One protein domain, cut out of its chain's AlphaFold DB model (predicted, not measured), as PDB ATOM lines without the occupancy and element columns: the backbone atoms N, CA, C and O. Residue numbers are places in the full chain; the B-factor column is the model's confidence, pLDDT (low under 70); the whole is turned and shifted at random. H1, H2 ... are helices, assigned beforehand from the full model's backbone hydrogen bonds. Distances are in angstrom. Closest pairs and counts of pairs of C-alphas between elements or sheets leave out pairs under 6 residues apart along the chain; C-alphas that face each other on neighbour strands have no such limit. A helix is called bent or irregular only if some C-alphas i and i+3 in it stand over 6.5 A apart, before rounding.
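Overview. This is residues 35 to 94 of the 98 residues of an uncharacterized protein of Calothrix sp. NIES-3974 (UniProt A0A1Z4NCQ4). The longest helix, H2, stands side by side with H1 in a flat helical hairpin, and from its far end a tail without named elements folds back past H2 on the side away from H1, then reaches outward as a narrow loop. The 60 printed residues hold H1, then H2, and no named strand: all helix, loose, radius of gyration of the C-alphas 14.8 A, spans 44 by 31 by 8 A.

Along the chain. Find C-alpha 54 at (59.889, -37.884, -42.232); from there H2, residues 54 to 71, runs 23.8 A. H1, residues 35 to 47, begins at (43.342, -22.510, -28.412) and runs 18.2 A.

Arrangement. Look at Val 44 and Asn 60: their C-alphas, 7.0 A apart, are the closest where H1 touches residues 60 to 68 of H2 alone. The helices run opposite ways at a shallow tilt of 1 degrees; H2 is only just irregular, with C-alphas 60 and 63 6.7 A apart, and its line is a rough one; H2 also has a kink of 29 degrees near residue 63. Every O i to N i+4 pair is within hydrogen-bond range in H1, 11 of 14 in H2.

Size, cuts and confidence. The printed part has no cut, and the H1 to H2 link is short. Residues 72 to 77 stand free; residues 85 to 86 pair antiparallel with 92 to 93. Residues 81 to 94 have pLDDT under 70.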
ATOM      1  N   ASP A  35      42.307 -22.573 -29.459       94.94
ATOM      2  CA  ASP A  35      43.342 -22.510 -28.412       94.94
ATOM      3  C   ASP A  35      43.799 -23.898 -27.952       94.94
ATOM      4  O   ASP A  35      44.987 -24.133 -27.744       94.94
ATOM      5  N   TYR A  36      42.861 -24.848 -27.866       94.56
ATOM      6  CA  TYR A  36      43.165 -26.241 -27.542       94.56
ATOM      7  C   TYR A  36      44.139 -26.873 -28.548       94.56
ATOM      8  O   TYR A  36      45.108 -27.499 -28.136       94.56
ATOM      9  N   PHE A  37      43.912 -26.684 -29.853       94.94
ATOM     10  CA  PHE A  37      44.787 -27.251 -30.883       94.94
ATOM     11  C   PHE A  37      46.181 -26.624 -30.835       94.94
ATOM     12  O   PHE A  37      47.178 -27.325 -30.963       94.94
ATOM     13  N   ARG A  38      46.257 -25.308 -30.602       93.75
ATOM     14  CA  ARG A  38      47.536 -24.613 -30.433       93.75
ATOM     15  C   ARG A  38      48.324 -25.182 -29.251       93.75
ATOM     16  O   ARG A  38      49.494 -25.508 -29.415       93.75
ATOM     17  N   ALA A  39      47.683 -25.323 -28.093       95.44
ATOM     18  CA  ALA A  39      48.325 -25.855 -26.895       95.44
ATOM     19  C   ALA A  39      48.785 -27.311 -27.080       95.44
ATOM     20  O   ALA A  39      49.887 -27.666 -26.669       95.44
ATOM     21  N   ASP A  40      47.964 -28.143 -27.725       93.81
ATOM     22  CA  ASP A  40      48.300 -29.535 -28.031       93.81
ATOM     23  C   ASP A  40      49.508 -29.623 -28.975       93.81
ATOM     24  O   ASP A  40      50.484 -30.308 -28.670       93.81
ATOM     25  N   LEU A  41      49.507 -28.839 -30.059       93.62
ATOM     26  CA  LEU A  41      50.617 -28.792 -31.008       93.62
ATOM     27  C   LEU A  41      51.917 -28.318 -30.346       93.62
ATOM     28  O   LEU A  41      52.975 -28.881 -30.607       93.62
ATOM     29  N   GLU A  42      51.857 -27.320 -29.461       94.06
ATOM     30  CA  GLU A  42      53.021 -26.859 -28.693       94.06
ATOM     31  C   GLU A  42      53.581 -27.945 -27.764       94.06
ATOM     32  O   GLU A  42      54.799 -28.059 -27.611       94.06
ATOM     33  N   ILE A  43      52.718 -28.756 -27.146       94.75
ATOM     34  CA  ILE A  43      53.141 -29.892 -26.318       94.75
ATOM     35  C   ILE A  43      53.795 -30.962 -27.192       94.75
ATOM     36  O   ILE A  43      54.899 -31.398 -26.878       94.75
ATOM     37  N   VAL A  44      53.159 -31.347 -28.301       91.81
ATOM     38  CA  VAL A  44      53.701 -32.337 -29.243       91.81
ATOM     39  C   VAL A  44      55.040 -31.872 -29.808       91.81
ATOM     40  O   VAL A  44      55.961 -32.672 -29.923       91.81
ATOM     41  N   MET A  45      55.192 -30.580 -30.089       90.44
ATOM     42  CA  MET A  45      56.436 -30.029 -30.623       90.44
ATOM     43  C   MET A  45      57.572 -29.955 -29.606       90.44
ATOM     44  O   MET A  45      58.736 -29.983 -29.999       90.44
ATOM     45  N   ARG A  46      57.253 -29.844 -28.314       91.88
ATOM     46  CA  ARG A  46      58.246 -29.760 -27.238       91.88
ATOM     47  C   ARG A  46      58.629 -31.128 -26.678       91.88
ATOM     48  O   ARG A  46      59.798 -31.356 -26.391       91.88
ATOM     49  N   GLU A  47      57.644 -31.994 -26.475       90.25
ATOM     50  CA  GLU A  47      57.804 -33.277 -25.777       90.25
ATOM     51  C   GLU A  47      57.833 -34.468 -26.744       90.25
ATOM     52  O   GLU A  47      58.358 -35.533 -26.420       90.25
ATOM     53  N   GLY A  48      57.225 -34.314 -27.921       84.00
ATOM     54  CA  GLY A  48      57.148 -35.350 -28.937       84.00
ATOM     55  C   GLY A  48      58.401 -35.409 -29.801       84.00
ATOM     56  O   GLY A  48      59.137 -34.441 -29.977       84.00
ATOM     57  N   VAL A  49      58.621 -36.579 -30.392       80.50
ATOM     58  CA  VAL A  49      59.696 -36.789 -31.356       80.50
ATOM     59  C   VAL A  49      59.166 -36.411 -32.735       80.50
ATOM     60  O   VAL A  49      58.609 -37.257 -33.425       80.50
ATOM     61  N   VAL A  50      59.280 -35.139 -33.117       77.69
ATOM     62  CA  VAL A  50      58.701 -34.634 -34.377       77.69
ATOM     63  C   VAL A  50      59.735 -34.528 -35.494       77.69
ATOM     64  O   VAL A  50      59.390 -34.745 -36.645       77.69
ATOM     65  N   ASP A  51      61.001 -34.264 -35.182       79.56
ATOM     66  CA  ASP A  51      62.078 -33.986 -36.145       79.56
ATOM     67  C   ASP A  51      62.988 -35.191 -36.456       79.56
ATOM     68  O   ASP A  51      63.949 -35.084 -37.213       79.56
ATOM     69  N   ASN A  52      62.681 -36.361 -35.898       83.00
ATOM     70  CA  ASN A  52      63.541 -37.548 -35.979       83.00
ATOM     71  C   ASN A  52      63.419 -38.325 -37.298       83.00
ATOM     72  O   ASN A  52      64.324 -39.066 -37.680       83.00
ATOM     73  N   SER A  53      62.282 -38.225 -37.983       85.88
ATOM     74  CA  SER A  53      62.071 -38.877 -39.274       85.88
ATOM     75  C   SER A  53      60.976 -38.178 -40.060       85.88
ATOM     76  O   SER A  53      60.107 -37.523 -39.492       85.88
ATOM     77  N   GLU A  54      60.975 -38.365 -41.376       81.88
ATOM     78  CA  GLU A  54      59.889 -37.884 -42.232       81.88
ATOM     79  C   GLU A  54      58.518 -38.382 -41.749       81.88
ATOM     80  O   GLU A  54      57.577 -37.602 -41.660       81.88
ATOM     81  N   PHE A  55      58.413 -39.659 -41.368       82.88
ATOM     82  CA  PHE A  55      57.178 -40.227 -40.822       82.88
ATOM     83  C   PHE A  55      56.728 -39.494 -39.557       82.88
ATOM     84  O   PHE A  55      55.557 -39.143 -39.434       82.88
ATOM     85  N   ALA A  56      57.663 -39.196 -38.654       83.44
ATOM     86  CA  ALA A  56      57.372 -38.444 -37.443       83.44
ATOM     87  C   ALA A  56      56.893 -37.013 -37.741       83.44
ATOM     88  O   ALA A  56      55.952 -36.551 -37.098       83.44
ATOM     89  N   ILE A  57      57.470 -36.340 -38.742       86.06
ATOM     90  CA  ILE A  57      57.022 -35.012 -39.192       86.06
ATOM     91  C   ILE A  57      55.612 -35.107 -39.797       86.06
ATOM     92  O   ILE A  57      54.726 -34.313 -39.469       86.06
ATOM     93  N   CYS A  58      55.387 -36.091 -40.669       85.00
ATOM     94  CA  CYS A  58      54.106 -36.313 -41.329       85.00
ATOM     95  C   CYS A  58      52.982 -36.559 -40.317       85.00
ATOM     96  O   CYS A  58      51.913 -35.962 -40.433       85.00
ATOM     97  N   GLU A  59      53.225 -37.388 -39.304       85.62
ATOM     98  CA  GLU A  59      52.212 -37.789 -38.328       85.62
ATOM     99  C   GLU A  59      52.006 -36.777 -37.199       85.62
ATOM    100  O   GLU A  59      50.868 -36.575 -36.776       85.62
ATOM    101  N   ASN A  60      53.071 -36.123 -36.722       89.50
ATOM    102  CA  ASN A  60      52.995 -35.252 -35.544       89.50
ATOM    103  C   ASN A  60      52.864 -33.762 -35.879       89.50
ATOM    104  O   ASN A  60      52.504 -32.980 -35.002       89.50
ATOM    105  N   LEU A  61      53.123 -33.356 -37.127       90.31
ATOM    106  CA  LEU A  61      53.030 -31.955 -37.544       90.31
ATOM    107  C   LEU A  61      52.108 -31.766 -38.748       90.31
ATOM    108  O   LEU A  61      51.094 -31.075 -38.649       90.31
ATOM    109  N   ILE A  62      52.429 -32.391 -39.883       89.81
ATOM    110  CA  ILE A  62      51.729 -32.121 -41.146       89.81
ATOM    111  C   ILE A  62      50.276 -32.596 -41.072       89.81
ATOM    112  O   ILE A  62      49.357 -31.818 -41.328       89.81
ATOM    113  N   TYR A  63      50.040 -33.854 -40.694       90.19
ATOM    114  CA  TYR A  63      48.694 -34.414 -40.645       90.19
ATOM    115  C   TYR A  63      47.787 -33.723 -39.609       90.19
ATOM    116  O   TYR A  63      46.662 -33.386 -39.980       90.19
ATOM    117  N   PRO A  64      48.219 -33.435 -38.363       91.88
ATOM    118  CA  PRO A  64      47.408 -32.687 -37.404       91.88
ATOM    119  C   PRO A  64      46.996 -31.303 -37.916       91.88
ATOM    120  O   PRO A  64      45.822 -30.946 -37.814       91.88
ATOM    121  N   VAL A  65      47.919 -30.560 -38.539       92.12
ATOM    122  CA  VAL A  65      47.628 -29.242 -39.131       92.12
ATOM    123  C   VAL A  65      46.649 -29.366 -40.298       92.12
ATOM    124  O   VAL A  65      45.634 -28.666 -40.327       92.12
ATOM    125  N   LEU A  66      46.897 -30.288 -41.233       91.88
ATOM    126  CA  LEU A  66      45.992 -30.533 -42.357       91.88
ATOM    127  C   LEU A  66      44.608 -30.966 -41.882       91.88
ATOM    128  O   LEU A  66      43.608 -30.521 -42.437       91.88
ATOM    129  N   LYS A  67      44.533 -31.797 -40.842       92.19
ATOM    130  CA  LYS A  67      43.279 -32.239 -40.234       92.19
ATOM    131  C   LYS A  67      42.517 -31.074 -39.619       92.19
ATOM    132  O   LYS A  67      41.307 -31.000 -39.823       92.19
ATOM    133  N   GLU A  68      43.187 -30.169 -38.908       93.62
ATOM    134  CA  GLU A  68      42.533 -29.003 -38.308       93.62
ATOM    135  C   GLU A  68      41.944 -28.077 -39.376       93.62
ATOM    136  O   GLU A  68      40.774 -27.701 -39.296       93.62
ATOM    137  N   VAL A  69      42.705 -27.797 -40.436       90.94
ATOM    138  CA  VAL A  69      42.223 -27.013 -41.583       90.94
ATOM    139  C   VAL A  69      41.129 -27.762 -42.347       90.94
ATOM    140  O   VAL A  69      40.148 -27.169 -42.783       90.94
ATOM    141  N   TRP A  70      41.240 -29.078 -42.501       92.44
ATOM    142  CA  TRP A  70      40.253 -29.875 -43.223       92.44
ATOM    143  C   TRP A  70      38.884 -29.889 -42.537       92.44
ATOM    144  O   TRP A  70      37.874 -29.941 -43.236       92.44
ATOM    145  N   LYS A  71      38.804 -29.794 -41.202       91.81
ATOM    146  CA  LYS A  71      37.521 -29.818 -40.469       91.81
ATOM    147  C   LYS A  71      36.504 -28.815 -41.026       91.81
ATOM    148  O   LYS A  71      35.339 -29.181 -41.188       91.81
ATOM    149  N   ILE A  72      36.934 -27.603 -41.397       91.50
ATOM    150  CA  ILE A  72      36.049 -26.572 -41.975       91.50
ATOM    151  C   ILE A  72      35.591 -26.885 -43.409       91.50
ATOM    152  O   ILE A  72      34.589 -26.341 -43.872       91.50
ATOM    153  N   TYR A  73      36.276 -27.794 -44.102       91.06
ATOM    154  CA  TYR A  73      35.948 -28.225 -45.460       91.06
ATOM    155  C   TYR A  73      35.501 -29.689 -45.558       91.06
ATOM    156  O   TYR A  73      35.325 -30.209 -46.661       91.06
ATOM    157  N   SER A  74      35.285 -30.347 -44.420       90.38
ATOM    158  CA  SER A  74      34.969 -31.776 -44.318       90.38
ATOM    159  C   SER A  74      33.708 -32.196 -45.081       90.38
ATOM    160  O   SER A  74      33.594 -33.339 -45.508       90.38
ATOM    161  N   SER A  75      32.782 -31.263 -45.318       91.62
ATOM    162  CA  SER A  75      31.583 -31.485 -46.135       91.62
ATOM    163  C   SER A  75      31.841 -31.509 -47.647       91.62
ATOM    164  O   SER A  75      30.982 -31.960 -48.399       91.62
ATOM    165  N   LYS A  76      32.995 -31.007 -48.104       89.44
ATOM    166  CA  LYS A  76      33.337 -30.843 -49.528       89.44
ATOM    167  C   LYS A  76      34.518 -31.698 -49.968       89.44
ATOM    168  O   LYS A  76      34.587 -32.075 -51.132       89.44
ATOM    169  N   PHE A  77      35.443 -31.987 -49.059       88.75
ATOM    170  CA  PHE A  77      36.660 -32.732 -49.364       88.75
ATOM    171  C   PHE A  77      36.852 -33.884 -48.388       88.75
ATOM    172  O   PHE A  77      36.427 -33.820 -47.238       88.75
ATOM    173  N   THR A  78      37.560 -34.917 -48.838       86.81
ATOM    174  CA  THR A  78      38.025 -36.011 -47.980       86.81
ATOM    175  C   THR A  78      39.516 -35.829 -47.728       86.81
ATOM    176  O   THR A  78      40.274 -35.657 -48.680       86.81
ATOM    177  N   LEU A  79      39.939 -35.864 -46.464       84.88
ATOM    178  CA  LEU A  79      41.357 -35.894 -46.121       84.88
ATOM    179  C   LEU A  79      41.853 -37.336 -46.211       84.88
ATOM    180  O   LEU A  79      41.398 -38.201 -45.464       84.88
ATOM    181  N   TRP A  80      42.766 -37.597 -47.141       80.75
ATOM    182  CA  TRP A  80      43.384 -38.908 -47.304       80.75
ATOM    183  C   TRP A  80      44.725 -38.965 -46.583       80.75
ATOM    184  O   TRP A  80      45.495 -38.011 -46.602       80.75
ATOM    185  N   SER A  81      44.999 -40.111 -45.971       68.31
ATOM    186  CA  SER A  81      46.310 -40.463 -45.440       68.31
ATOM    187  C   SER A  81      46.574 -41.932 -45.758       68.31
ATOM    188  O   SER A  81      45.679 -42.764 -45.601       68.31
ATOM    189  N   HIS A  82      47.764 -42.230 -46.283       64.81
ATOM    190  CA  HIS A  82      48.224 -43.578 -46.646       64.81
ATOM    191  C   HIS A  82      47.274 -44.408 -47.541       64.81
ATOM    192  O   HIS A  82      47.358 -45.636 -47.560       64.81
ATOM    193  N   GLN A  83      46.380 -43.780 -48.318       61.75
ATOM    194  CA  GLN A  83      45.565 -44.510 -49.294       61.75
ATOM    195  C   GLN A  83      46.341 -44.758 -50.585       61.75
ATOM    196  O   GLN A  83      46.849 -43.825 -51.199       61.75
ATOM    197  N   SER A  84      46.384 -46.017 -51.028       55.34
ATOM    198  CA  SER A  84      46.852 -46.342 -52.378       55.34
ATOM    199  C   SER A  84      45.838 -45.846 -53.409       55.34
ATOM    200  O   SER A  84      44.655 -46.186 -53.343       55.34
ATOM    201  N   LEU A  85      46.293 -45.040 -54.367       56.12
ATOM    202  CA  LEU A  85      45.493 -44.677 -55.528       56.12
ATOM    203  C   LEU A  85      45.746 -45.704 -56.622       56.12
ATOM    204  O   LEU A  85      46.857 -45.822 -57.137       56.12
ATOM    205  N   ASN A  86      44.699 -46.444 -56.975       53.34
ATOM    206  CA  ASN A  86      44.678 -47.322 -58.138       53.34
ATOM    207  C   ASN A  86      43.805 -46.665 -59.210       53.34
ATOM    208  O   ASN A  86      42.597 -46.890 -59.242       53.34
ATOM    209  N   CYS A  87      44.404 -45.814 -60.050       56.56
ATOM    210  CA  CYS A  87      43.686 -45.204 -61.172       56.56
ATOM    211  C   CYS A  87      43.540 -46.190 -62.344       56.56
ATOM    212  O   CYS A  87      42.459 -46.278 -62.919       56.56
ATOM    213  N   ASP A  88      44.590 -46.956 -62.677       60.50
ATOM    214  CA  ASP A  88      44.590 -48.057 -63.660       60.50
ATOM    215  C   ASP A  88      45.845 -48.966 -63.508       60.50
ATOM    216  O   ASP A  88      46.641 -48.784 -62.590       60.50
ATOM    217  N   GLN A  89      46.050 -49.950 -64.405       55.25
ATOM    218  CA  GLN A  89      47.229 -50.849 -64.403       55.25
ATOM    219  C   GLN A  89      48.579 -50.145 -64.682       55.25
ATOM    220  O   GLN A  89      49.617 -50.806 -64.652       55.25
ATOM    221  N   LYS A  90      48.595 -48.844 -65.002       49.78
ATOM    222  CA  LYS A  90      49.806 -48.081 -65.357       49.78
ATOM    223  C   LYS A  90      50.087 -46.897 -64.428       49.78
ATOM    224  O   LYS A  90      51.234 -46.469 -64.349       49.78
ATOM    225  N   LEU A  91      49.077 -46.376 -63.739       51.41
ATOM    226  CA  LEU A  91      49.129 -45.235 -62.830       51.41
ATOM    227  C   LEU A  91      48.523 -45.653 -61.490       51.41
ATOM    228  O   LEU A  91      47.409 -45.285 -61.115       51.41
ATOM    229  N   SER A  92      49.293 -46.465 -60.777       47.09
ATOM    230  CA  SER A  92      49.029 -46.870 -59.403       47.09
ATOM    231  C   SER A  92      50.173 -46.393 -58.519       47.09
ATOM    232  O   SER A  92      51.340 -46.587 -58.866       47.09
ATOM    233  N   GLY A  93      49.862 -45.795 -57.378       57.91
ATOM    234  CA  GLY A  93      50.874 -45.308 -56.451       57.91
ATOM    235  C   GLY A  93      50.263 -44.785 -55.162       57.91
ATOM    236  O   GLY A  93      49.059 -44.552 -55.066       57.91
ATOM    237  N   TYR A  94      51.106 -44.602 -54.156       52.97
ATOM    238  CA  TYR A  94      50.725 -43.844 -52.975       52.97
ATOM    239  C   TYR A  94      50.966 -42.370 -53.304       52.97
ATOM    240  O   TYR A  94      52.083 -42.045 -53.714       52.97
TER     241      TYR A  94